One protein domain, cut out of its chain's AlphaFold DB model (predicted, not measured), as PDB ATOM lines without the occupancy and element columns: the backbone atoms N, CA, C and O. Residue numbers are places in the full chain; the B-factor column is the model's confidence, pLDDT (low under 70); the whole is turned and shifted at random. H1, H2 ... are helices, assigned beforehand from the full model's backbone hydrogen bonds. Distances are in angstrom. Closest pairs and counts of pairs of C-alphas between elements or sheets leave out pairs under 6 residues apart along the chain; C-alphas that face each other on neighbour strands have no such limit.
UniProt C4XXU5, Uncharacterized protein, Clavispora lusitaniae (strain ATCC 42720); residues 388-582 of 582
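Overview. This is residues 388 to 582 of the 582 residues of an uncharacterized protein of Clavispora lusitaniae (strain ATCC 42720) (UniProt C4XXU5). This is a long, thin rod built along one long helix, H7, which forms a long helical hairpin with H6. H2 and then H3 run one after the other along H7; H1 packs beside H2 and H7, H4 and H5 make a small hairpin near the other end of the rod, and residues 419 to 424 stick out. H1, H2, H6 and H7 form an up-and-down bundle, each helix running against the one before it in the chain. The printed part has 195 residues with seven named helices, H1 to H7 in chain order, and no named strand; the class is all helix. The whole is extended, with a radius of gyration of the C-alphas of 25.4 A and spans of 89 by 27 by 20 A.

Arrangement. Begin with H7, residues 534 to 580, the hub, which touches four helices. H6, residues 487 to 525, touches it with closest C-alphas Thr 525 and Ala 540, 5.3 A apart, at a shallow tilt of 20 degrees, opposite ways. Look at residues 534 to 549 of H7 for H2, residues 426 to 446, which touches there: the closest C-alphas, Leu 431 and Gln 534, are 6.1 A apart, at a shallow tilt of 6 degrees, the same way. H1, residues 388 to 418, touches residues 544 to 558 of H7, with closest C-alphas Ser 396 and Ile 551, 6.5 A apart, at a shallow tilt of 22 degrees, opposite ways. H1 and H2 are a hairpin; their closest C-alphas, Ser 414 and Leu 432, are 6.4 A apart. H3, residues 455 to 468, touches residues 560 to 571 of H7, with closest C-alphas Ser 464 and Leu 567, 6.8 A apart. H4, residues 470 to 476, and H5, residues 478 to 484, are a hairpin with closest C-alphas Leu 474 and Ala 481, 5.2 A apart, at a steep tilt of 37 degrees, only just past shallow. H1 and H6 are near each other, while H2 and H3 are apart. Every O i to N i+4 pair is within hydrogen-bond range in H1, H3, H4, H5 and H7; in H2 it is 16 of 17 and in H6 34 of 35.

Along the chain. Find C-alpha 534 at (155.941, 170.006, 139.054); from there H7 runs 69.5 A to C-alpha 580 at (104.133, 123.880, 134.058). H6 is 56.1 A long, H1 44.7 A, H2 30.4 A and H3 20.2 A; H4 and H5 have seven residues each. H1 begins at C-alpha 388, at (129.075, 147.250, 145.732).

Size, cuts and confidence. The C-alphas of Thr 422 and Met 582, the two farthest apart, are 90.1 A from each other. The printed part has no cut and no long link. Mean pLDDT of the printed part is 78.7; 38 residues are under 70, among them 420 to 430 and 437 to 454.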
ATOM      1  N   ASP A 388     127.967 146.996 146.656       67.31
ATOM      2  CA  ASP A 388     129.075 147.250 145.732       67.31
ATOM      3  C   ASP A 388     128.758 148.472 144.829       67.31
ATOM      4  O   ASP A 388     129.603 149.352 144.665       67.31
ATOM      5  N   VAL A 389     127.520 148.606 144.324       69.31
ATOM      6  CA  VAL A 389     127.044 149.785 143.563       69.31
ATOM      7  C   VAL A 389     127.145 151.063 144.394       69.31
ATOM      8  O   VAL A 389     127.718 152.053 143.934       69.31
ATOM      9  N   GLU A 390     126.625 151.068 145.623       73.19
ATOM     10  CA  GLU A 390     126.686 152.243 146.497       73.19
ATOM     11  C   GLU A 390     128.123 152.675 146.801       73.19
ATOM     12  O   GLU A 390     128.430 153.869 146.761       73.19
ATOM     13  N   THR A 391     129.014 151.731 147.113       75.50
ATOM     14  CA  THR A 391     130.415 152.052 147.430       75.50
ATOM     15  C   THR A 391     131.156 152.616 146.219       75.50
ATOM     16  O   THR A 391     131.916 153.572 146.372       75.50
ATOM     17  N   ILE A 392     130.879 152.122 145.009       73.56
ATOM     18  CA  ILE A 392     131.463 152.644 143.764       73.56
ATOM     19  C   ILE A 392     130.865 154.003 143.381       73.56
ATOM     20  O   ILE A 392     131.600 154.881 142.934       73.56
ATOM     21  N   ASN A 393     129.572 154.238 143.623       71.50
ATOM     22  CA  ASN A 393     128.959 155.554 143.428       71.50
ATOM     23  C   ASN A 393     129.503 156.595 144.420       71.50
ATOM     24  O   ASN A 393     129.760 157.732 144.027       71.50
ATOM     25  N   ARG A 394     129.760 156.211 145.680       79.50
ATOM     26  CA  ARG A 394     130.481 157.058 146.651       79.50
ATOM     27  C   ARG A 394     131.913 157.342 146.182       79.50
ATOM     28  O   ARG A 394     132.316 158.499 146.177       79.50
ATOM     29  N   ALA A 395     132.649 156.326 145.726       73.12
ATOM     30  CA  ALA A 395     134.008 156.493 145.202       73.12
ATOM     31  C   ALA A 395     134.060 157.391 143.950       73.12
ATOM     32  O   ALA A 395     134.990 158.183 143.820       73.12
ATOM     33  N   SER A 396     133.051 157.314 143.072       73.75
ATOM     34  CA  SER A 396     132.880 158.207 141.916       73.75
ATOM     35  C   SER A 396     132.743 159.659 142.359       73.75
ATOM     36  O   SER A 396     133.569 160.478 141.977       73.75
ATOM     37  N   LYS A 397     131.793 159.956 143.257       77.44
ATOM     38  CA  LYS A 397     131.581 161.316 143.779       77.44
ATOM     39  C   LYS A 397     132.815 161.875 144.487       77.44
ATOM     40  O   LYS A 397     133.147 163.040 144.312       77.44
ATOM     41  N   ILE A 398     133.524 161.047 145.258       80.44
ATOM     42  CA  ILE A 398     134.789 161.443 145.897       80.44
ATOM     43  C   ILE A 398     135.853 161.765 144.837       80.44
ATOM     44  O   ILE A 398     136.556 162.758 144.978       80.44
ATOM     45  N   ASN A 399     135.958 160.965 143.772       79.50
ATOM     46  CA  ASN A 399     136.881 161.224 142.666       79.50
ATOM     47  C   ASN A 399     136.520 162.506 141.901       79.50
ATOM     48  O   ASN A 399     137.402 163.305 141.633       79.50
ATOM     49  N   GLU A 400     135.240 162.726 141.600       77.56
ATOM     50  CA  GLU A 400     134.727 163.947 140.960       77.56
ATOM     51  C   GLU A 400     135.085 165.192 141.792       77.56
ATOM     52  O   GLU A 400     135.687 166.124 141.271       77.56
ATOM     53  N   ILE A 401     134.835 165.168 143.108       82.00
ATOM     54  CA  ILE A 401     135.211 166.254 144.031       82.00
ATOM     55  C   ILE A 401     136.737 166.448 144.093       82.00
ATOM     56  O   ILE A 401     137.214 167.577 144.116       82.00
ATOM     57  N   GLN A 402     137.527 165.371 144.117       78.38
ATOM     58  CA  GLN A 402     138.996 165.452 144.121       78.38
ATOM     59  C   GLN A 402     139.576 165.984 142.808       78.38
ATOM     60  O   GLN A 402     140.621 166.631 142.836       78.38
ATOM     61  N   VAL A 403     138.913 165.716 141.681       78.31
ATOM     62  CA  VAL A 403     139.247 166.279 140.371       78.31
ATOM     63  C   VAL A 403     138.917 167.772 140.349       78.31
ATOM     64  O   VAL A 403     139.810 168.558 140.060       78.31
ATOM     65  N   ILE A 404     137.709 168.187 140.753       80.81
ATOM     66  CA  ILE A 404     137.319 169.611 140.836       80.81
ATOM     67  C   ILE A 404     138.275 170.389 141.754       80.81
ATOM     68  O   ILE A 404     138.901 171.348 141.319       80.81
ATOM     69  N   ASN A 405     138.505 169.905 142.979       81.44
ATOM     70  CA  ASN A 405     139.444 170.532 143.915       81.44
ATOM     71  C   ASN A 405     140.885 170.588 143.375       81.44
ATOM     72  O   ASN A 405     141.664 171.443 143.791       81.44
ATOM     73  N   PHE A 406     141.271 169.648 142.503       80.25
ATOM     74  CA  PHE A 406     142.561 169.685 141.820       80.25
ATOM     75  C   PHE A 406     142.571 170.791 140.756       80.25
ATOM     76  O   PHE A 406     143.500 171.588 140.769       80.25
ATOM     77  N   TYR A 407     141.540 170.907 139.911       78.88
ATOM     78  CA  TYR A 407     141.402 172.013 138.953       78.88
ATOM     79  C   TYR A 407     141.427 173.387 139.638       78.88
ATOM     80  O   TYR A 407     142.248 174.220 139.262       78.88
ATOM     81  N   ASP A 408     140.632 173.592 140.694       79.75
ATOM     82  CA  ASP A 408     140.609 174.845 141.466       79.75
ATOM     83  C   ASP A 408     141.998 175.185 142.036       79.75
ATOM     84  O   ASP A 408     142.445 176.333 142.012       79.75
ATOM     85  N   MET A 409     142.716 174.172 142.537       79.75
ATOM     86  CA  MET A 409     144.092 174.313 143.020       79.75
ATOM     87  C   MET A 409     145.049 174.696 141.884       79.75
ATOM     88  O   MET A 409     145.904 175.560 142.078       79.75
ATOM     89  N   MET A 410     144.908 174.092 140.700       77.31
ATOM     90  CA  MET A 410     145.737 174.426 139.540       77.31
ATOM     91  C   MET A 410     145.488 175.852 139.049       77.31
ATOM     92  O   MET A 410     146.454 176.562 138.774       77.31
ATOM     93  N   GLN A 411     144.225 176.285 139.004       79.44
ATOM     94  CA  GLN A 411     143.844 177.644 138.630       79.44
ATOM     95  C   GLN A 411     144.402 178.674 139.621       79.44
ATOM     96  O   GLN A 411     145.046 179.634 139.215       79.44
ATOM     97  N   LYS A 412     144.266 178.452 140.931       78.31
ATOM     98  CA  LYS A 412     144.861 179.352 141.935       78.31
ATOM     99  C   LYS A 412     146.383 179.437 141.836       78.31
ATOM    100  O   LYS A 412     146.954 180.508 142.033       78.31
ATOM    101  N   ILE A 413     147.057 178.320 141.544       76.00
ATOM    102  CA  ILE A 413     148.507 178.311 141.313       76.00
ATOM    103  C   ILE A 413     148.848 179.128 140.059       76.00
ATOM    104  O   ILE A 413     149.795 179.913 140.108       76.00
ATOM    105  N   SER A 414     148.090 178.996 138.963       77.56
ATOM    106  CA  SER A 414     148.351 179.765 137.742       77.56
ATOM    107  C   SER A 414     148.080 181.260 137.927       77.56
ATOM    108  O   SER A 414     148.956 182.065 137.620       77.56
ATOM    109  N   GLU A 415     146.949 181.640 138.523       80.44
ATOM    110  CA  GLU A 415     146.609 183.027 138.867       80.44
ATOM    111  C   GLU A 415     147.679 183.668 139.760       80.44
ATOM    112  O   GLU A 415     148.142 184.769 139.472       80.44
ATOM    113  N   ARG A 416     148.152 182.958 140.793       75.50
ATOM    114  CA  ARG A 416     149.209 183.441 141.697       75.50
ATOM    115  C   ARG A 416     150.565 183.625 141.006       75.50
ATOM    116  O   ARG A 416     151.351 184.471 141.429       75.50
ATOM    117  N   ILE A 417     150.860 182.832 139.974       72.75
ATOM    118  CA  ILE A 417     152.060 183.009 139.145       72.75
ATOM    119  C   ILE A 417     151.880 184.218 138.215       72.75
ATOM    120  O   ILE A 417     152.795 185.024 138.104       72.75
ATOM    121  N   ILE A 418     150.706 184.372 137.594       73.19
ATOM    122  CA  ILE A 418     150.378 185.471 136.666       73.19
ATOM    123  C   ILE A 418     150.317 186.832 137.379       73.19
ATOM    124  O   ILE A 418     150.761 187.829 136.821       73.19
ATOM    125  N   GLN A 419     149.844 186.876 138.628       72.38
ATOM    126  CA  GLN A 419     149.795 188.086 139.464       72.38
ATOM    127  C   GLN A 419     151.176 188.599 139.916       72.38
ATOM    128  O   GLN A 419     151.263 189.665 140.524       72.38
ATOM    129  N   LYS A 420     152.274 187.886 139.627       69.44
ATOM    130  CA  LYS A 420     153.623 188.458 139.730       69.44
ATOM    131  C   LYS A 420     153.879 189.332 138.502       69.44
ATOM    132  O   LYS A 420     154.411 188.862 137.502       69.44
ATOM    133  N   GLU A 421     153.522 190.611 138.599       53.59
ATOM    134  CA  GLU A 421     153.567 191.575 137.483       53.59
ATOM    135  C   GLU A 421     154.969 191.810 136.872       53.59
ATOM    136  O   GLU A 421     155.078 192.431 135.816       53.59
ATOM    137  N   THR A 422     156.045 191.287 137.476       51.03
ATOM    138  CA  THR A 422     157.413 191.332 136.930       51.03
ATOM    139  C   THR A 422     158.167 190.010 137.128       51.03
ATOM    140  O   THR A 422     158.207 189.483 138.238       51.03
ATOM    141  N   ASP A 423     158.823 189.540 136.061       54.81
ATOM    142  CA  ASP A 423     159.777 188.419 135.998       54.81
ATOM    143  C   ASP A 423     159.308 187.044 136.516       54.81
ATOM    144  O   ASP A 423     159.706 186.549 137.572       54.81
ATOM    145  N   PHE A 424     158.553 186.345 135.661       62.59
ATOM    146  CA  PHE A 424     158.351 184.896 135.759       62.59
ATOM    147  C   PHE A 424     159.685 184.139 135.788       62.59
ATOM    148  O   PHE A 424     160.488 184.248 134.856       62.59
ATOM    149  N   SER A 425     159.873 183.247 136.762       65.31
ATOM    150  CA  SER A 425     160.947 182.259 136.672       65.31
ATOM    151  C   SER A 425     160.731 181.354 135.445       65.31
ATOM    152  O   SER A 425     159.600 180.929 135.191       65.31
ATOM    153  N   PRO A 426     161.783 180.940 134.709       65.19
ATOM    154  CA  PRO A 426     161.642 179.936 133.650       65.19
ATOM    155  C   PRO A 426     161.080 178.598 134.168       65.19
ATOM    156  O   PRO A 426     160.471 177.852 133.404       65.19
ATOM    157  N   ASN A 427     161.221 178.310 135.467       66.06
ATOM    158  CA  ASN A 427     160.576 177.160 136.104       66.06
ATOM    159  C   ASN A 427     159.064 177.364 136.298       66.06
ATOM    160  O   ASN A 427     158.318 176.397 136.217       66.06
ATOM    161  N   GLU A 428     158.605 178.598 136.523       68.69
ATOM    162  CA  GLU A 428     157.181 178.928 136.670       68.69
ATOM    163  C   GLU A 428     156.459 178.924 135.315       68.69
ATOM    164  O   GLU A 428     155.330 178.448 135.241       68.69
ATOM    165  N   ARG A 429     157.124 179.335 134.223       68.50
ATOM    166  CA  ARG A 429     156.584 179.167 132.857       68.50
ATOM    167  C   ARG A 429     156.451 177.697 132.458       68.50
ATOM    168  O   ARG A 429     155.365 177.267 132.098       68.50
ATOM    169  N   ARG A 430     157.518 176.903 132.626       66.81
ATOM    170  CA  ARG A 430     157.475 175.445 132.390       66.81
ATOM    171  C   ARG A 430     156.454 174.738 133.269       66.81
ATOM    172  O   ARG A 430     155.904 173.715 132.868       66.81
ATOM    173  N   LEU A 431     156.228 175.253 134.481       70.31
ATOM    174  CA  LEU A 431     155.150 174.783 135.330       70.31
ATOM    175  C   LEU A 431     153.815 175.051 134.637       70.31
ATOM    176  O   LEU A 431     153.162 174.067 134.320       70.31
ATOM    177  N   LEU A 432     153.466 176.314 134.349       70.19
ATOM    178  CA  LEU A 432     152.222 176.720 133.672       70.19
ATOM    179  C   LEU A 432     151.931 175.900 132.405       70.19
ATOM    180  O   LEU A 432     150.872 175.287 132.331       70.19
ATOM    181  N   GLU A 433     152.891 175.810 131.480       68.25
ATOM    182  CA  GLU A 433     152.791 175.000 130.252       68.25
ATOM    183  C   GLU A 433     152.449 173.538 130.583       68.25
ATOM    184  O   GLU A 433     151.498 172.964 130.054       68.25
ATOM    185  N   SER A 434     153.159 172.941 131.548       64.31
ATOM    186  CA  SER A 434     152.858 171.577 131.986       64.31
ATOM    187  C   SER A 434     151.536 171.446 132.742       64.31
ATOM    188  O   SER A 434     150.987 170.351 132.749       64.31
ATOM    189  N   LEU A 435     151.016 172.508 133.377       68.81
ATOM    190  CA  LEU A 435     149.702 172.493 134.030       68.81
ATOM    191  C   LEU A 435     148.594 172.426 132.981       68.81
ATOM    192  O   LEU A 435     147.646 171.669 133.159       68.81
ATOM    193  N   GLU A 436     148.745 173.184 131.896       70.69
ATOM    194  CA  GLU A 436     147.820 173.217 130.765       70.69
ATOM    195  C   GLU A 436     147.790 171.866 130.031       70.69
ATOM    196  O   GLU A 436     146.721 171.276 129.880       70.69
ATOM    197  N   GLU A 437     148.955 171.294 129.694       67.19
ATOM    198  CA  GLU A 437     149.047 169.925 129.153       67.19
ATOM    199  C   GLU A 437     148.409 168.884 130.090       67.19
ATOM    200  O   GLU A 437     147.691 167.980 129.653       67.19
ATOM    201  N   ILE A 438     148.651 169.013 131.399       65.31
ATOM    202  CA  ILE A 438     148.095 168.138 132.435       65.31
ATOM    203  C   ILE A 438     146.567 168.210 132.472       65.31
ATOM    204  O   ILE A 438     145.926 167.156 132.490       65.31
ATOM    205  N   VAL A 439     146.012 169.425 132.477       67.38
ATOM    206  CA  VAL A 439     144.575 169.725 132.500       67.38
ATOM    207  C   VAL A 439     143.901 169.133 131.269       67.38
ATOM    208  O   VAL A 439     143.019 168.285 131.410       67.38
ATOM    209  N   ASN A 440     144.412 169.456 130.080       68.56
ATOM    210  CA  ASN A 440     143.886 168.952 128.813       68.56
ATOM    211  C   ASN A 440     143.911 167.410 128.773       68.56
ATOM    212  O   ASN A 440     142.927 166.769 128.400       68.56
ATOM    213  N   SER A 441     144.989 166.788 129.270       63.81
ATOM    214  CA  SER A 441     145.093 165.324 129.361       63.81
ATOM    215  C   SER A 441     144.137 164.679 130.375       63.81
ATOM    216  O   SER A 441     143.944 163.459 130.342       63.81
ATOM    217  N   LEU A 442     143.588 165.440 131.324       63.44
ATOM    218  CA  LEU A 442     142.627 164.931 132.296       63.44
ATOM    219  C   LEU A 442     141.212 164.946 131.700       63.44
ATOM    220  O   LEU A 442     140.510 163.942 131.825       63.44
ATOM    221  N   ASP A 443     140.846 166.000 130.966       63.56
ATOM    222  CA  ASP A 443     139.562 166.122 130.258       63.56
ATOM    223  C   ASP A 443     139.398 165.084 129.133       63.56
ATOM    224  O   ASP A 443     138.369 164.398 129.053       63.56
ATOM    225  N   GLU A 444     140.443 164.839 128.332       63.81
ATOM    226  CA  GLU A 444     140.469 163.731 127.357       63.81
ATOM    227  C   GLU A 444     140.187 162.364 128.013       63.81
ATOM    228  O   GLU A 444     139.552 161.484 127.432       63.81
ATOM    229  N   HIS A 445     140.624 162.169 129.260       56.59
ATOM    230  CA  HIS A 445     140.407 160.926 130.004       56.59
ATOM    231  C   HIS A 445     139.153 160.910 130.890       56.59
ATOM    232  O   HIS A 445     138.770 159.839 131.369       56.59
ATOM    233  N   MET A 446     138.481 162.044 131.082       56.97
ATOM    234  CA  MET A 446     137.108 162.097 131.596       56.97
ATOM    235  C   MET A 446     136.100 161.778 130.480       56.97
ATOM    236  O   MET A 446     135.086 161.128 130.731       56.97
ATOM    237  N   SER A 447     136.425 162.139 129.236       53.00
ATOM    238  CA  SER A 447     135.622 161.906 128.027       53.00
ATOM    239  C   SER A 447     135.815 160.529 127.366       53.00
ATOM    240  O   SER A 447     135.501 160.378 126.185       53.00
ATOM    241  N   ILE A 448     136.286 159.504 128.103       52.50
ATOM    242  CA  ILE A 448     136.515 158.142 127.572       52.50
ATOM    243  C   ILE A 448     135.297 157.660 126.776       52.50
ATOM    244  O   ILE A 448     134.248 157.324 127.331       52.50
ATOM    245  N   SER A 449     135.486 157.609 125.458       44.38
ATOM    246  CA  SER A 449     134.471 157.220 124.491       44.38
ATOM    247  C   SER A 449     133.907 155.824 124.801       44.38
ATOM    248  O   SER A 449     134.672 154.906 125.121       44.38
ATOM    249  N   PRO A 450     132.587 155.597 124.646       47.66
ATOM    250  CA  PRO A 450     131.960 154.289 124.852       47.66
ATOM    251  C   PRO A 450     132.293 153.254 123.753       47.66
ATOM    252  O   PRO A 450     131.654 152.205 123.696       47.66
ATOM    253  N   THR A 451     133.256 153.534 122.867       43.22
ATOM    254  CA  THR A 451     133.502 152.790 121.616       43.22
ATOM    255  C   THR A 451     134.049 151.374 121.776       43.22
ATOM    256  O   THR A 451     133.865 150.572 120.863       43.22
ATOM    257  N   ASP A 452     134.621 151.015 122.926       46.50
ATOM    258  CA  ASP A 452     134.897 149.609 123.236       46.50
ATOM    259  C   ASP A 452     133.606 148.935 123.732       46.50
ATOM    260  O   ASP A 452     133.393 148.739 124.939       46.50
ATOM    261  N   GLN A 453     132.727 148.571 122.787       51.72
ATOM    262  CA  GLN A 453     131.693 147.565 123.031       51.72
ATOM    263  C   GLN A 453     132.399 146.289 123.502       51.72
ATOM    264  O   GLN A 453     133.122 145.651 122.737       51.72
ATOM    265  N   ASP A 454     132.230 145.929 124.779       67.50
ATOM    266  CA  ASP A 454     132.865 144.722 125.305       67.50
ATOM    267  C   ASP A 454     132.301 143.512 124.550       67.50
ATOM    268  O   ASP A 454     131.089 143.367 124.400       67.50
ATOM    269  N   GLU A 455     133.161 142.558 124.205       75.44
ATOM    270  CA  GLU A 455     132.761 141.232 123.703       75.44
ATOM    271  C   GLU A 455     131.714 140.545 124.615       75.44
ATOM    272  O   GLU A 455     130.945 139.684 124.193       75.44
ATOM    273  N   TYR A 456     131.674 140.934 125.895       80.44
ATOM    274  CA  TYR A 456     130.674 140.491 126.859       80.44
ATOM    275  C   TYR A 456     129.333 141.219 126.752       80.44
ATOM    276  O   TYR A 456     128.325 140.597 127.065       80.44
ATOM    277  N   THR A 457     129.269 142.492 126.336       83.19
ATOM    278  CA  THR A 457     127.970 143.157 126.140       83.19
ATOM    279  C   THR A 457     127.225 142.504 124.988       83.19
ATOM    280  O   THR A 457     126.141 141.978 125.219       83.19
ATOM    281  N   THR A 458     127.860 142.387 123.815       83.56
ATOM    282  CA  THR A 458     127.251 141.784 122.616       83.56
ATOM    283  C   THR A 458     126.795 140.343 122.854       83.56
ATOM    284  O   THR A 458     125.665 139.994 122.528       83.56
ATOM    285  N   LYS A 459     127.599 139.517 123.536       85.88
ATOM    286  CA  LYS A 459     127.192 138.150 123.910       85.88
ATOM    287  C   LYS A 459     125.998 138.112 124.867       85.88
ATOM    288  O   LYS A 459     125.183 137.200 124.785       85.88
ATOM    289  N   LEU A 460     125.859 139.075 125.782       88.94
ATOM    290  CA  LEU A 460     124.681 139.158 126.656       88.94
ATOM    291  C   LEU A 460     123.445 139.698 125.911       88.94
ATOM    292  O   LEU A 460     122.334 139.280 126.231       88.94
ATOM    293  N   ASP A 461     123.619 140.557 124.900       89.06
ATOM    294  CA  ASP A 461     122.561 140.955 123.955       89.06
ATOM    295  C   ASP A 461     122.067 139.763 123.111       89.06
ATOM    296  O   ASP A 461     120.857 139.556 122.978       89.06
ATOM    297  N   GLU A 462     122.984 138.930 122.607       89.12
ATOM    298  CA  GLU A 462     122.678 137.676 121.905       89.12
ATOM    299  C   GLU A 462     121.878 136.714 122.796       89.12
ATOM    300  O   GLU A 462     120.845 136.195 122.368       89.12
ATOM    301  N   TYR A 463     122.298 136.513 124.053       91.88
ATOM    302  CA  TYR A 463     121.554 135.678 125.001       91.88
ATOM    303  C   TYR A 463     120.188 136.265 125.378       91.88
ATOM    304  O   TYR A 463     119.238 135.495 125.507       91.88
ATOM    305  N   SER A 464     120.049 137.590 125.515       92.31
ATOM    306  CA  SER A 464     118.732 138.223 125.710       92.31
ATOM    307  C   SER A 464     117.821 137.902 124.530       92.31
ATOM    308  O   SER A 464     116.795 137.252 124.707       92.31
ATOM    309  N   SER A 465     118.280 138.211 123.315       92.25
ATOM    310  CA  SER A 465     117.558 137.957 122.064       92.25
ATOM    311  C   SER A 465     117.207 136.476 121.867       92.25
ATOM    312  O   SER A 465     116.191 136.143 121.257       92.25
ATOM    313  N   PHE A 466     118.048 135.567 122.373       92.50
ATOM    314  CA  PHE A 466     117.770 134.136 122.406       92.50
ATOM    315  C   PHE A 466     116.662 133.788 123.409       92.50
ATOM    316  O   PHE A 466     115.787 132.998 123.070       92.50
ATOM    317  N   PHE A 467     116.637 134.363 124.613       92.81
ATOM    318  CA  PHE A 467     115.578 134.095 125.594       92.81
ATOM    319  C   PHE A 467     114.247 134.779 125.263       92.81
ATOM    320  O   PHE A 467     113.198 134.180 125.489       92.81
ATOM    321  N   ASP A 468     114.266 135.969 124.666       91.75
ATOM    322  CA  ASP A 468     113.056 136.716 124.297       91.75
ATOM    323  C   ASP A 468     112.215 135.964 123.243       91.75
ATOM    324  O   ASP A 468     110.983 136.011 123.257       91.75
ATOM    325  N   LYS A 469     112.870 135.155 122.395       91.81
ATOM    326  CA  LYS A 469     112.230 134.245 121.425       91.81
ATOM    327  C   LYS A 469     111.522 133.032 122.048       91.81
ATOM    328  O   LYS A 469     110.780 132.358 121.337       91.81
ATOM    329  N   PHE A 470     111.692 132.753 123.344       91.62
ATOM    330  CA  PHE A 470     111.072 131.588 123.988       91.62
ATOM    331  C   PHE A 470     109.539 131.647 123.962       91.62
ATOM    332  O   PHE A 470     108.892 130.695 123.534       91.62
ATOM    333  N   ASN A 471     108.956 132.770 124.392       88.38
ATOM    334  CA  ASN A 471     107.504 132.926 124.512       88.38
ATOM    335  C   ASN A 471     106.736 132.811 123.177       88.38
ATOM    336  O   ASN A 471     105.724 132.109 123.168       88.38
ATOM    337  N   PRO A 472     107.147 133.456 122.060       90.31
ATOM    338  CA  PRO A 472     106.482 133.244 120.772       90.31
ATOM    339  C   PRO A 472     106.671 131.807 120.268       90.31
ATOM    340  O   PRO A 472     105.687 131.157 119.926       90.31
ATOM    341  N   LEU A 473     107.889 131.254 120.347       89.69
ATOM    342  CA  LEU A 473     108.161 129.884 119.899       89.69
ATOM    343  C   LEU A 473     107.354 128.837 120.689       89.69
ATOM    344  O   LEU A 473     106.906 127.850 120.114       89.69
ATOM    345  N   LEU A 474     107.125 129.050 121.990       88.38
ATOM    346  CA  LEU A 474     106.294 128.174 122.823       88.38
ATOM    347  C   LEU A 474     104.814 128.185 122.398       88.38
ATOM    348  O   LEU A 474     104.152 127.156 122.514       88.38
ATOM    349  N   LYS A 475     104.304 129.324 121.907       88.25
ATOM    350  CA  LYS A 475     102.929 129.457 121.392       88.25
ATOM    351  C   LYS A 475     102.772 128.867 119.991       88.25
ATOM    352  O   LYS A 475     101.777 128.205 119.727       88.25
ATOM    353  N   GLU A 476     103.734 129.123 119.108       90.69
ATOM    354  CA  GLU A 476     103.688 128.717 117.698       90.69
ATOM    355  C   GLU A 476     104.053 127.239 117.499       90.69
ATOM    356  O   GLU A 476     103.390 126.527 116.750       90.69
ATOM    357  N   ASN A 477     105.105 126.760 118.174       89.44
ATOM    358  CA  ASN A 477     105.598 125.391 118.049       89.44
ATOM    359  C   ASN A 477     106.184 124.872 119.383       89.44
ATOM    360  O   ASN A 477     107.410 124.858 119.581       89.44
ATOM    361  N   PRO A 478     105.337 124.384 120.311       86.56
ATOM    362  CA  PRO A 478     105.775 123.962 121.643       86.56
ATOM    363  C   PRO A 478     106.761 122.783 121.620       86.56
ATOM    364  O   PRO A 478     107.582 122.654 122.531       86.56
ATOM    365  N   GLN A 479     106.729 121.931 120.588       87.19
ATOM    366  CA  GLN A 479     107.696 120.835 120.445       87.19
ATOM    367  C   GLN A 479     109.094 121.369 120.112       87.19
ATOM    368  O   GLN A 479     110.068 120.981 120.760       87.19
ATOM    369  N   GLN A 480     109.194 122.308 119.169       88.50
ATOM    370  CA  GLN A 480     110.454 122.969 118.827       88.50
ATOM    371  C   GLN A 480     110.998 123.777 120.014       88.50
ATOM    372  O   GLN A 480     112.176 123.652 120.345       88.50
ATOM    373  N   ALA A 481     110.141 124.506 120.740       87.06
ATOM    374  CA  ALA A 481     110.544 125.224 121.950       87.06
ATOM    375  C   ALA A 481     111.144 124.298 123.026       87.06
ATOM    376  O   ALA A 481     112.196 124.604 123.591       87.06
ATOM    377  N   ARG A 482     110.540 123.126 123.263       85.88
ATOM    378  CA  ARG A 482     111.074 122.116 124.197       85.88
ATOM    379  C   ARG A 482     112.425 121.544 123.762       85.88
ATOM    380  O   ARG A 482     113.241 121.223 124.622       85.88
ATOM    381  N   GLN A 483     112.676 121.425 122.456       87.94
ATOM    382  CA  GLN A 483     113.964 120.966 121.926       87.94
ATOM    383  C   GLN A 483     115.054 122.041 122.052       87.94
ATOM    384  O   GLN A 483     116.151 121.738 122.525       87.94
ATOM    385  N   THR A 484     114.757 123.291 121.678       88.12
ATOM    386  CA  THR A 484     115.713 124.413 121.705       88.12
ATOM    387  C   THR A 484     116.096 124.814 123.136       88.12
ATOM    388  O   THR A 484     117.283 124.909 123.463       88.12
ATOM    389  N   TYR A 485     115.112 124.979 124.023       89.19
ATOM    390  CA  TYR A 485     115.306 125.408 125.416       89.19
ATOM    391  C   TYR A 485     115.320 124.218 126.387       89.19
ATOM    392  O   TYR A 485     114.803 124.285 127.501       89.19
ATOM    393  N   ASN A 486     115.900 123.096 125.960       88.25
ATOM    394  CA  ASN A 486     115.956 121.890 126.772       88.25
ATOM    395  C   ASN A 486     116.832 122.062 128.038       88.25
ATOM    396  O   ASN A 486     117.597 123.016 128.215       88.25
ATOM    397  N   ARG A 487     116.748 121.093 128.958       86.88
ATOM    398  CA  ARG A 487     117.456 121.163 130.247       86.88
ATOM    399  C   ARG A 487     118.986 121.198 130.107       86.88
ATOM    400  O   ARG A 487     119.634 121.787 130.971       86.88
ATOM    401  N   THR A 488     119.573 120.580 129.079       87.81
ATOM    402  CA  THR A 488     121.035 120.536 128.908       87.81
ATOM    403  C   THR A 488     121.575 121.828 128.298       87.81
ATOM    404  O   THR A 488     122.571 122.338 128.812       87.81
ATOM    405  N   THR A 489     120.895 122.425 127.310       88.31
ATOM    406  CA  THR A 489     121.273 123.734 126.741       88.31
ATOM    407  C   THR A 489     121.177 124.830 127.799       88.31
ATOM    408  O   THR A 489     122.168 125.508 128.071       88.31
ATOM    409  N   LEU A 490     120.043 124.932 128.502       89.75
ATOM    410  CA  LEU A 490     119.861 125.917 129.574       89.75
ATOM    411  C   LEU A 490     120.872 125.744 130.718       89.75
ATOM    412  O   LEU A 490     121.308 126.731 131.304       89.75
ATOM    413  N   LYS A 491     121.260 124.505 131.060       88.38
ATOM    414  CA  LYS A 491     122.291 124.260 132.084       88.38
ATOM    415  C   LYS A 491     123.690 124.657 131.598       88.38
ATOM    416  O   LYS A 491     124.438 125.253 132.365       88.38
ATOM    417  N   GLY A 492     124.031 124.383 130.337       88.31
ATOM    418  CA  GLY A 492     125.295 124.831 129.744       88.31
ATOM    419  C   GLY A 492     125.440 126.357 129.764       88.31
ATOM    420  O   GLY A 492     126.507 126.869 130.111       88.31
ATOM    421  N   ILE A 493     124.353 127.084 129.477       90.50
ATOM    422  CA  ILE A 493     124.340 128.552 129.536       90.50
ATOM    423  C   ILE A 493     124.485 129.045 130.987       90.50
ATOM    424  O   ILE A 493     125.358 129.876 131.241       90.50
ATOM    425  N   GLU A 494     123.742 128.491 131.955       88.62
ATOM    426  CA  GLU A 494     123.912 128.815 133.387       88.62
ATOM    427  C   GLU A 494     125.347 128.583 133.881       88.62
ATOM    428  O   GLU A 494     125.923 129.459 134.526       88.62
ATOM    429  N   GLU A 495     125.969 127.448 133.545       88.19
ATOM    430  CA  GLU A 495     127.360 127.172 133.923       88.19
ATOM    431  C   GLU A 495     128.340 128.190 133.311       88.19
ATOM    432  O   GLU A 495     129.346 128.537 133.939       88.19
ATOM    433  N   SER A 496     128.058 128.700 132.107       87.81
ATOM    434  CA  SER A 496     128.846 129.770 131.484       87.81
ATOM    435  C   SER A 496     128.670 131.109 132.217       87.81
ATOM    436  O   SER A 496     129.663 131.778 132.524       87.81
ATOM    437  N   PHE A 497     127.434 131.451 132.602       90.81
ATOM    438  CA  PHE A 497     127.103 132.657 133.364       90.81
ATOM    439  C   PHE A 497     127.702 132.620 134.772       90.81
ATOM    440  O   PHE A 497     128.255 133.620 135.227       90.81
ATOM    441  N   GLU A 498     127.702 131.466 135.444       85.62
ATOM    442  CA  GLU A 498     128.389 131.285 136.724       85.62
ATOM    443  C   GLU A 498     129.900 131.519 136.614       85.62
ATOM    444  O   GLU A 498     130.486 132.206 137.456       85.62
ATOM    445  N   ARG A 499     130.553 130.946 135.593       83.88
ATOM    446  CA  ARG A 499     132.000 131.118 135.366       83.88
ATOM    447  C   ARG A 499     132.333 132.583 135.079       83.88
ATOM    448  O   ARG A 499     133.295 133.106 135.648       83.88
ATOM    449  N   LEU A 500     131.520 133.256 134.261       85.94
ATOM    450  CA  LEU A 500     131.681 134.676 133.961       85.94
ATOM    451  C   LEU A 500     131.439 135.545 135.205       85.94
ATOM    452  O   LEU A 500     132.293 136.363 135.538       85.94
ATOM    453  N   SER A 501     130.368 135.304 135.964       86.00
ATOM    454  CA  SER A 501     130.067 136.008 137.217       86.00
ATOM    455  C   SER A 501     131.197 135.862 138.245       86.00
ATOM    456  O   SER A 501     131.687 136.858 138.781       86.00
ATOM    457  N   LYS A 502     131.724 134.644 138.446       83.50
ATOM    458  CA  LYS A 502     132.896 134.388 139.311       83.50
ATOM    459  C   LYS A 502     134.150 135.132 138.823       83.50
ATOM    460  O   LYS A 502     134.923 135.624 139.646       83.50
ATOM    461  N   SER A 503     134.352 135.252 137.509       84.44
ATOM    462  CA  SER A 503     135.455 136.021 136.909       84.44
ATOM    463  C   SER A 503     135.296 137.534 137.127       84.44
ATOM    464  O   SER A 503     136.220 138.190 137.610       84.44
ATOM    465  N   LEU A 504     134.111 138.088 136.851       84.12
ATOM    466  CA  LEU A 504     133.805 139.510 137.026       84.12
ATOM    467  C   LEU A 504     133.872 139.927 138.504       84.12
ATOM    468  O   LEU A 504     134.515 140.928 138.811       84.12
ATOM    469  N   LYS A 505     133.345 139.119 139.438       82.56
ATOM    470  CA  LYS A 505     133.477 139.367 140.888       82.56
ATOM    471  C   LYS A 505     134.941 139.394 141.351       82.56
ATOM    472  O   LYS A 505     135.320 140.276 142.114       82.56
ATOM    473  N   ARG A 506     135.806 138.509 140.834       82.31
ATOM    474  CA  ARG A 506     137.265 138.562 141.093       82.31
ATOM    475  C   ARG A 506     137.932 139.813 140.506       82.31
ATOM    476  O   ARG A 506     138.887 140.322 141.088       82.31
ATOM    477  N   LYS A 507     137.452 140.318 139.362       82.12
ATOM    478  CA  LYS A 507     137.912 141.603 138.804       82.12
ATOM    479  C   LYS A 507     137.454 142.782 139.673       82.12
ATOM    480  O   LYS A 507     138.267 143.671 139.909       82.12
ATOM    481  N   LEU A 508     136.216 142.777 140.184       83.19
ATOM    482  CA  LEU A 508     135.722 143.793 141.127       83.19
ATOM    483  C   LEU A 508     136.589 143.861 142.388       83.19
ATOM    484  O   LEU A 508     137.120 144.925 142.687       83.19
ATOM    485  N   THR A 509     136.802 142.739 143.085       80.00
ATOM    486  CA  THR A 509     137.581 142.737 144.338       80.00
ATOM    487  C   THR A 509     139.025 143.191 144.128       80.00
ATOM    488  O   THR A 509     139.552 143.953 144.939       80.00
ATOM    489  N   LYS A 510     139.656 142.803 143.009       82.75
ATOM    490  CA  LYS A 510     141.003 143.273 142.656       82.75
ATOM    491  C   LYS A 510     141.042 144.783 142.384       82.75
ATOM    492  O   LYS A 510     141.952 145.446 142.877       82.75
ATOM    493  N   ARG A 511     140.080 145.334 141.634       83.00
ATOM    494  CA  ARG A 511     140.026 146.783 141.362       83.00
ATOM    495  C   ARG A 511     139.683 147.597 142.610       83.00
ATOM    496  O   ARG A 511     140.306 148.628 142.825       83.00
ATOM    497  N   ALA A 512     138.799 147.104 143.478       80.19
ATOM    498  CA  ALA A 512     138.481 147.750 144.752       80.19
ATOM    499  C   ALA A 512     139.719 147.895 145.660       80.19
ATOM    500  O   ALA A 512     139.916 148.941 146.275       80.19
ATOM    501  N   PHE A 513     140.591 146.878 145.694       82.75
ATOM    502  CA  PHE A 513     141.886 146.968 146.373       82.75
ATOM    503  C   PHE A 513     142.795 148.032 145.729       82.75
ATOM    504  O   PHE A 513     143.313 148.900 146.425       82.75
ATOM    505  N   GLN A 514     142.915 148.033 144.395       84.31
ATOM    506  CA  GLN A 514     143.707 149.031 143.660       84.31
ATOM    507  C   GLN A 514     143.199 150.471 143.856       84.31
ATOM    508  O   GLN A 514     144.009 151.388 143.946       84.31
ATOM    509  N   LEU A 515     141.883 150.683 143.954       84.94
ATOM    510  CA  LEU A 515     141.302 151.992 144.263       84.94
ATOM    511  C   LEU A 515     141.667 152.457 145.677       84.94
ATOM    512  O   LEU A 515     142.046 153.611 145.843       84.94
ATOM    513  N   ARG A 516     141.628 151.569 146.681       82.56
ATOM    514  CA  ARG A 516     142.073 151.892 148.050       82.56
ATOM    515  C   ARG A 516     143.562 152.263 148.097       82.56
ATOM    516  O   ARG A 516     143.926 153.201 148.803       82.56
ATOM    517  N   ASP A 517     144.406 151.564 147.339       85.94
ATOM    518  CA  ASP A 517     145.832 151.897 147.231       85.94
ATOM    519  C   ASP A 517     146.054 153.266 146.564       85.94
ATOM    520  O   ASP A 517     146.909 154.030 147.014       85.94
ATOM    521  N   LEU A 518     145.281 153.592 145.520       86.50
ATOM    522  CA  LEU A 518     145.328 154.903 144.859       86.50
ATOM    523  C   LEU A 518     144.808 156.032 145.756       86.50
ATOM    524  O   LEU A 518     145.378 157.115 145.713       86.50
ATOM    525  N   GLU A 519     143.807 155.787 146.607       84.88
ATOM    526  CA  GLU A 519     143.356 156.754 147.621       84.88
ATOM    527  C   GLU A 519     144.522 157.158 148.539       84.88
ATOM    528  O   GLU A 519     144.870 158.331 148.648       84.88
ATOM    529  N   SER A 520     145.233 156.164 149.087       84.19
ATOM    530  CA  SER A 520     146.402 156.397 149.945       84.19
ATOM    531  C   SER A 520     147.610 156.991 149.204       84.19
ATOM    532  O   SER A 520     148.550 157.464 149.848       84.19
ATOM    533  N   GLN A 521     147.640 156.930 147.870       84.12
ATOM    534  CA  GLN A 521     148.624 157.651 147.058       84.12
ATOM    535  C   GLN A 521     148.191 159.104 146.854       84.12
ATOM    536  O   GLN A 521     149.013 159.990 147.068       84.12
ATOM    537  N   TYR A 522     146.914 159.353 146.546       83.31
ATOM    538  CA  TYR A 522     146.361 160.696 146.370       83.31
ATOM    539  C   TYR A 522     146.527 161.552 147.631       83.31
ATOM    540  O   TYR A 522     147.036 162.667 147.544       83.31
ATOM    541  N   ASP A 523     146.220 160.995 148.808       82.88
ATOM    542  CA  ASP A 523     146.408 161.668 150.102       82.88
ATOM    543  C   ASP A 523     147.861 162.130 150.334       82.88
ATOM    544  O   ASP A 523     148.097 163.147 150.982       82.88
ATOM    545  N   LYS A 524     148.845 161.401 149.785       82.25
ATOM    546  CA  LYS A 524     150.283 161.720 149.885       82.25
ATOM    547  C   LYS A 524     150.766 162.677 148.797       82.25
ATOM    548  O   LYS A 524     151.759 163.366 149.003       82.25
ATOM    549  N   THR A 525     150.094 162.708 147.647       80.69
ATOM    550  CA  THR A 525     150.394 163.615 146.527       80.69
ATOM    551  C   THR A 525     149.537 164.881 146.542       80.69
ATOM    552  O   THR A 525     149.591 165.656 145.593       80.69
ATOM    553  N   ARG A 526     148.732 165.097 147.591       78.19
ATOM    554  CA  ARG A 526     147.866 166.270 147.741       78.19
ATOM    555  C   ARG A 526     148.688 167.562 147.677       78.19
ATOM    556  O   ARG A 526     149.656 167.733 148.416       78.19
ATOM    557  N   ILE A 527     148.285 168.462 146.787       78.62
ATOM    558  CA  ILE A 527     148.961 169.738 146.523       78.62
ATOM    559  C   ILE A 527     148.413 170.818 147.463       78.62
ATOM    560  O   ILE A 527     147.250 170.772 147.868       78.62
ATOM    561  N   SER A 528     149.269 171.778 147.805       76.62
ATOM    562  CA  SER A 528     148.935 172.981 148.567       76.62
ATOM    563  C   SER A 528     149.270 174.221 147.743       76.62
ATOM    564  O   SER A 528     150.286 174.236 147.048       76.62
ATOM    565  N   GLU A 529     148.481 175.286 147.901       69.56
ATOM    566  CA  GLU A 529     148.687 176.604 147.272       69.56
ATOM    567  C   GLU A 529     150.066 177.218 147.601       69.56
ATOM    568  O   GLU A 529     150.526 178.128 146.910       69.56
ATOM    569  N   TYR A 530     150.730 176.724 148.657       70.00
ATOM    570  CA  TYR A 530     152.021 177.201 149.171       70.00
ATOM    571  C   TYR A 530     153.177 176.189 149.033       70.00
ATOM    572  O   TYR A 530     154.326 176.553 149.256       70.00
ATOM    573  N   ASP A 531     152.895 174.930 148.680       70.00
ATOM    574  CA  ASP A 531     153.897 173.874 148.441       70.00
ATOM    575  C   ASP A 531     153.471 173.055 147.217       70.00
ATOM    576  O   ASP A 531     152.951 171.934 147.308       70.00
ATOM    577  N   TYR A 532     153.678 173.665 146.053       70.69
ATOM    578  CA  TYR A 532     153.483 173.055 144.749       70.69
ATOM    579  C   TYR A 532     154.836 172.812 144.078       70.69
ATOM    580  O   TYR A 532     155.762 173.614 144.156       70.69
ATOM    581  N   ASN A 533     154.962 171.665 143.418       72.31
ATOM    582  CA  ASN A 533     156.164 171.260 142.700       72.31
ATOM    583  C   ASN A 533     155.737 170.416 141.499       72.31
ATOM    584  O   ASN A 533     154.977 169.462 141.674       72.31
ATOM    585  N   GLN A 534     156.261 170.711 140.306       69.25
ATOM    586  CA  GLN A 534     155.941 170.006 139.054       69.25
ATOM    587  C   GLN A 534     155.882 168.462 139.184       69.25
ATOM    588  O   GLN A 534     154.878 167.877 138.771       69.25
ATOM    589  N   PRO A 535     156.847 167.765 139.835       77.00
ATOM    590  CA  PRO A 535     156.757 166.313 140.024       77.00
ATOM    591  C   PRO A 535     155.635 165.854 140.971       77.00
ATOM    592  O   PRO A 535     155.075 164.783 140.741       77.00
ATOM    593  N   LYS A 536     155.268 166.627 142.009       79.62
ATOM    594  CA  LYS A 536     154.111 166.303 142.873       79.62
ATOM    595  C   LYS A 536     152.811 166.389 142.073       79.62
ATOM    596  O   LYS A 536     151.963 165.506 142.176       79.62
ATOM    597  N   ILE A 537     152.692 167.425 141.241       75.12
ATOM    598  CA  ILE A 537     151.517 167.679 140.402       75.12
ATOM    599  C   ILE A 537     151.359 166.554 139.376       75.12
ATOM    600  O   ILE A 537     150.324 165.895 139.353       75.12
ATOM    601  N   GLY A 538     152.418 166.221 138.628       74.31
ATOM    602  CA  GLY A 538     152.398 165.091 137.692       74.31
ATOM    603  C   GLY A 538     152.052 163.743 138.349       74.31
ATOM    604  O   GLY A 538     151.366 162.919 137.742       74.31
ATOM    605  N   GLN A 539     152.457 163.512 139.606       81.69
ATOM    606  CA  GLN A 539     152.055 162.316 140.358       81.69
ATOM    607  C   GLN A 539     150.566 162.329 140.733       81.69
ATOM    608  O   GLN A 539     149.888 161.327 140.502       81.69
ATOM    609  N   ALA A 540     150.040 163.444 141.251       80.50
ATOM    610  CA  ALA A 540     148.619 163.580 141.586       80.50
ATOM    611  C   ALA A 540     147.718 163.324 140.364       80.50
ATOM    612  O   ALA A 540     146.748 162.572 140.449       80.50
ATOM    613  N   VAL A 541     148.104 163.856 139.201       78.12
ATOM    614  CA  VAL A 541     147.424 163.669 137.907       78.12
ATOM    615  C   VAL A 541     147.409 162.207 137.485       78.12
ATOM    616  O   VAL A 541     146.358 161.667 137.141       78.12
ATOM    617  N   GLN A 542     148.557 161.523 137.549       82.19
ATOM    618  CA  GLN A 542     148.630 160.095 137.231       82.19
ATOM    619  C   GLN A 542     147.767 159.246 138.172       82.19
ATOM    620  O   GLN A 542     147.184 158.255 137.726       82.19
ATOM    621  N   VAL A 543     147.668 159.619 139.452       85.19
ATOM    622  CA  VAL A 543     146.799 158.946 140.426       85.19
ATOM    623  C   VAL A 543     145.323 159.183 140.093       85.19
ATOM    624  O   VAL A 543     144.596 158.200 139.943       85.19
ATOM    625  N   LEU A 544     144.897 160.435 139.888       81.62
ATOM    626  CA  LEU A 544     143.521 160.789 139.507       81.62
ATOM    627  C   LEU A 544     143.097 160.098 138.205       81.62
ATOM    628  O   LEU A 544     142.101 159.379 138.183       81.62
ATOM    629  N   LYS A 545     143.905 160.200 137.144       81.69
ATOM    630  CA  LYS A 545     143.671 159.544 135.845       81.69
ATOM    631  C   LYS A 545     143.493 158.028 135.983       81.69
ATOM    632  O   LYS A 545     142.548 157.456 135.438       81.69
ATOM    633  N   ARG A 546     144.352 157.355 136.763       83.50
ATOM    634  CA  ARG A 546     144.211 155.914 137.056       83.50
ATOM    635  C   ARG A 546     142.949 155.606 137.865       83.50
ATOM    636  O   ARG A 546     142.303 154.592 137.597       83.50
ATOM    637  N   LYS A 547     142.595 156.460 138.828       82.88
ATOM    638  CA  LYS A 547     141.409 156.309 139.679       82.88
ATOM    639  C   LYS A 547     140.120 156.443 138.857       82.88
ATOM    640  O   LYS A 547     139.292 155.534 138.915       82.88
ATOM    641  N   THR A 548     140.011 157.457 137.995       80.81
ATOM    642  CA  THR A 548     138.909 157.634 137.028       80.81
ATOM    643  C   THR A 548     138.734 156.402 136.131       80.81
ATOM    644  O   THR A 548     137.644 155.825 136.082       80.81
ATOM    645  N   ILE A 549     139.813 155.926 135.493       83.00
ATOM    646  CA  ILE A 549     139.782 154.735 134.621       83.00
ATOM    647  C   ILE A 549     139.302 153.492 135.388       83.00
ATOM    648  O   ILE A 549     138.461 152.737 134.893       83.00
ATOM    649  N   LEU A 550     139.811 153.259 136.602       83.69
ATOM    650  CA  LEU A 550     139.414 152.099 137.402       83.69
ATOM    651  C   LEU A 550     137.955 152.182 137.870       83.69
ATOM    652  O   LEU A 550     137.264 151.166 137.795       83.69
ATOM    653  N   ILE A 551     137.463 153.360 138.274       83.12
ATOM    654  CA  ILE A 551     136.052 153.577 138.642       83.12
ATOM    655  C   ILE A 551     135.134 153.294 137.446       83.12
ATOM    656  O   ILE A 551     134.169 152.539 137.591       83.12
ATOM    657  N   ALA A 552     135.452 153.817 136.257       82.06
ATOM    658  CA  ALA A 552     134.687 153.562 135.034       82.06
ATOM    659  C   ALA A 552     134.629 152.059 134.697       82.06
ATOM    660  O   ALA A 552     133.552 151.495 134.482       82.06
ATOM    661  N   GLN A 553     135.772 151.366 134.759       84.19
ATOM    662  CA  GLN A 553     135.819 149.913 134.583       84.19
ATOM    663  C   GLN A 553     135.027 149.148 135.656       84.19
ATOM    664  O   GLN A 553     134.475 148.082 135.363       84.19
ATOM    665  N   GLN A 554     134.978 149.644 136.896       84.50
ATOM    666  CA  GLN A 554     134.230 149.008 137.981       84.50
ATOM    667  C   GLN A 554     132.718 149.163 137.768       84.50
ATOM    668  O   GLN A 554     132.017 148.153 137.824       84.50
ATOM    669  N   LYS A 555     132.239 150.357 137.376       83.88
ATOM    670  CA  LYS A 555     130.846 150.590 136.939       83.88
ATOM    671  C   LYS A 555     130.442 149.651 135.788       83.88
ATOM    672  O   LYS A 555     129.445 148.941 135.910       83.88
ATOM    673  N   LYS A 556     131.254 149.552 134.720       83.25
ATOM    674  CA  LYS A 556     131.018 148.629 133.582       83.25
ATOM    675  C   LYS A 556     130.920 147.166 134.039       83.25
ATOM    676  O   LYS A 556     130.052 146.422 133.594       83.25
ATOM    677  N   THR A 557     131.777 146.761 134.980       84.50
ATOM    678  CA  THR A 557     131.807 145.386 135.512       84.50
ATOM    679  C   THR A 557     130.573 145.051 136.356       84.50
ATOM    680  O   THR A 557     130.128 143.905 136.310       84.50
ATOM    681  N   ILE A 558     130.001 146.013 137.094       84.50
ATOM    682  CA  ILE A 558     128.717 145.803 137.780       84.50
ATOM    683  C   ILE A 558     127.576 145.678 136.772       84.50
ATOM    684  O   ILE A 558     126.841 144.703 136.842       84.50
ATOM    685  N   SER A 559     127.476 146.582 135.793       85.19
ATOM    686  CA  SER A 559     126.420 146.529 134.767       85.19
ATOM    687  C   SER A 559     126.364 145.163 134.057       85.19
ATOM    688  O   SER A 559     125.294 144.572 133.902       85.19
ATOM    689  N   LEU A 560     127.528 144.578 133.736       85.75
ATOM    690  CA  LEU A 560     127.622 143.208 133.216       85.75
ATOM    691  C   LEU A 560     127.119 142.137 134.203       85.75
ATOM    692  O   LEU A 560     126.513 141.154 133.778       85.75
ATOM    693  N   LEU A 561     127.368 142.293 135.507       85.88
ATOM    694  CA  LEU A 561     126.888 141.371 136.541       85.88
ATOM    695  C   LEU A 561     125.381 141.494 136.801       85.88
ATOM    696  O   LEU A 561     124.729 140.464 136.963       85.88
ATOM    697  N   ASP A 562     124.829 142.707 136.798       85.50
ATOM    698  CA  ASP A 562     123.386 142.943 136.912       85.50
ATOM    699  C   ASP A 562     122.660 142.333 135.708       85.50
ATOM    700  O   ASP A 562     121.692 141.586 135.864       85.50
ATOM    701  N   ARG A 563     123.195 142.546 134.497       87.25
ATOM    702  CA  ARG A 563     122.671 141.949 133.263       87.25
ATOM    703  C   ARG A 563     122.739 140.420 133.280       87.25
ATOM    704  O   ARG A 563     121.778 139.763 132.885       87.25
ATOM    705  N   LEU A 564     123.824 139.842 133.800       88.00
ATOM    706  CA  LEU A 564     123.920 138.401 134.060       88.00
ATOM    707  C   LEU A 564     122.883 137.920 135.084       88.00
ATOM    708  O   LEU A 564     122.323 136.847 134.892       88.00
ATOM    709  N   GLY A 565     122.605 138.695 136.137       84.31
ATOM    710  CA  GLY A 565     121.565 138.389 137.124       84.31
ATOM    711  C   GLY A 565     120.153 138.388 136.529       84.31
ATOM    712  O   GLY A 565     119.341 137.513 136.838       84.31
ATOM    713  N   LEU A 566     119.867 139.319 135.616       87.75
ATOM    714  CA  LEU A 566     118.614 139.327 134.859       87.75
ATOM    715  C   LEU A 566     118.504 138.087 133.959       87.75
ATOM    716  O   LEU A 566     117.485 137.398 134.009       87.75
ATOM    717  N   LEU A 567     119.557 137.753 133.206       88.94
ATOM    718  CA  LEU A 567     119.572 136.608 132.286       88.94
ATOM    719  C   LEU A 567     119.564 135.242 133.000       88.94
ATOM    720  O   LEU A 567     118.958 134.296 132.503       88.94
ATOM    721  N   THR A 568     120.158 135.101 134.189       87.31
ATOM    722  CA  THR A 568     119.958 133.883 134.998       87.31
ATOM    723  C   THR A 568     118.517 133.783 135.501       87.31
ATOM    724  O   THR A 568     117.938 132.695 135.485       87.31
ATOM    725  N   SER A 569     117.884 134.908 135.863       86.31
ATOM    726  CA  SER A 569     116.469 134.917 136.252       86.31
ATOM    727  C   SER A 569     115.525 134.535 135.101       86.31
ATOM    728  O   SER A 569     114.528 133.852 135.342       86.31
ATOM    729  N   THR A 570     115.829 134.910 133.849       88.00
ATOM    730  CA  THR A 570     115.017 134.499 132.692       88.00
ATOM    731  C   THR A 570     115.168 133.010 132.402       88.00
ATOM    732  O   THR A 570     114.152 132.358 132.180       88.00
ATOM    733  N   ILE A 571     116.366 132.421 132.528       88.88
ATOM    734  CA  ILE A 571     116.537 130.958 132.427       88.88
ATOM    735  C   ILE A 571     115.677 130.227 133.468       88.88
ATOM    736  O   ILE A 571     115.023 129.233 133.144       88.88
ATOM    737  N   HIS A 572     115.633 130.714 134.712       85.38
ATOM    738  CA  HIS A 572     114.788 130.114 135.746       85.38
ATOM    739  C   HIS A 572     113.284 130.219 135.416       85.38
ATOM    740  O   HIS A 572     112.571 129.236 135.602       85.38
ATOM    741  N   LYS A 573     112.820 131.345 134.846       87.31
ATOM    742  CA  LYS A 573     111.433 131.510 134.357       87.31
ATOM    743  C   LYS A 573     111.100 130.578 133.184       87.31
ATOM    744  O   LYS A 573     110.022 129.990 133.154       87.31
ATOM    745  N   ILE A 574     112.028 130.410 132.240       89.06
ATOM    746  CA  ILE A 574     111.884 129.474 131.112       89.06
ATOM    747  C   ILE A 574     111.748 128.039 131.641       89.06
ATOM    748  O   ILE A 574     110.867 127.298 131.212       89.06
ATOM    749  N   ARG A 575     112.567 127.650 132.629       85.94
ATOM    750  CA  ARG A 575     112.491 126.319 133.255       85.94
ATOM    751  C   ARG A 575     111.183 126.060 133.995       85.94
ATOM    752  O   ARG A 575     110.685 124.941 133.899       85.94
ATOM    753  N   SER A 576     110.638 127.037 134.722       85.56
ATOM    754  CA  SER A 576     109.336 126.874 135.384       85.56
ATOM    755  C   SER A 576     108.201 126.786 134.365       85.56
ATOM    756  O   SER A 576     107.419 125.846 134.434       85.56
ATOM    757  N   SER A 577     108.182 127.653 133.347       83.94
ATOM    758  CA  SER A 577     107.178 127.604 132.272       83.94
ATOM    759  C   SER A 577     107.207 126.281 131.489       83.94
ATOM    760  O   SER A 577     106.159 125.713 131.186       83.94
ATOM    761  N   LEU A 578     108.396 125.730 131.215       82.38
ATOM    762  CA  LEU A 578     108.526 124.403 130.606       82.38
ATOM    763  C   LEU A 578     107.987 123.287 131.514       82.38
ATOM    764  O   LEU A 578     107.366 122.356 131.003       82.38
ATOM    765  N   ALA A 579     108.196 123.381 132.830       77.94
ATOM    766  CA  ALA A 579     107.712 122.402 133.803       77.94
ATOM    767  C   ALA A 579     106.192 122.472 134.038       77.94
ATOM    768  O   ALA A 579     105.583 121.434 134.249       77.94
ATOM    769  N   GLU A 580     105.589 123.660 133.962       71.56
ATOM    770  CA  GLU A 580     104.133 123.880 134.058       71.56
ATOM    771  C   GLU A 580     103.376 123.474 132.782       71.56
ATOM    772  O   GLU A 580     102.156 123.341 132.800       71.56
ATOM    773  N   SER A 581     104.088 123.276 131.667       58.44
ATOM    774  CA  SER A 581     103.506 122.817 130.398       58.44
ATOM    775  C   SER A 581     103.423 121.284 130.259       58.44
ATOM    776  O   SER A 581     102.972 120.798 129.217       58.44
ATOM    777  N   MET A 582     103.911 120.528 131.251       52.84
ATOM    778  CA  MET A 582     103.849 119.057 131.315       52.84
ATOM    779  C   MET A 582     102.737 118.593 132.251       52.84
ATOM    780  O   MET A 582     102.069 117.618 131.853       52.84
TER     781      MET A 582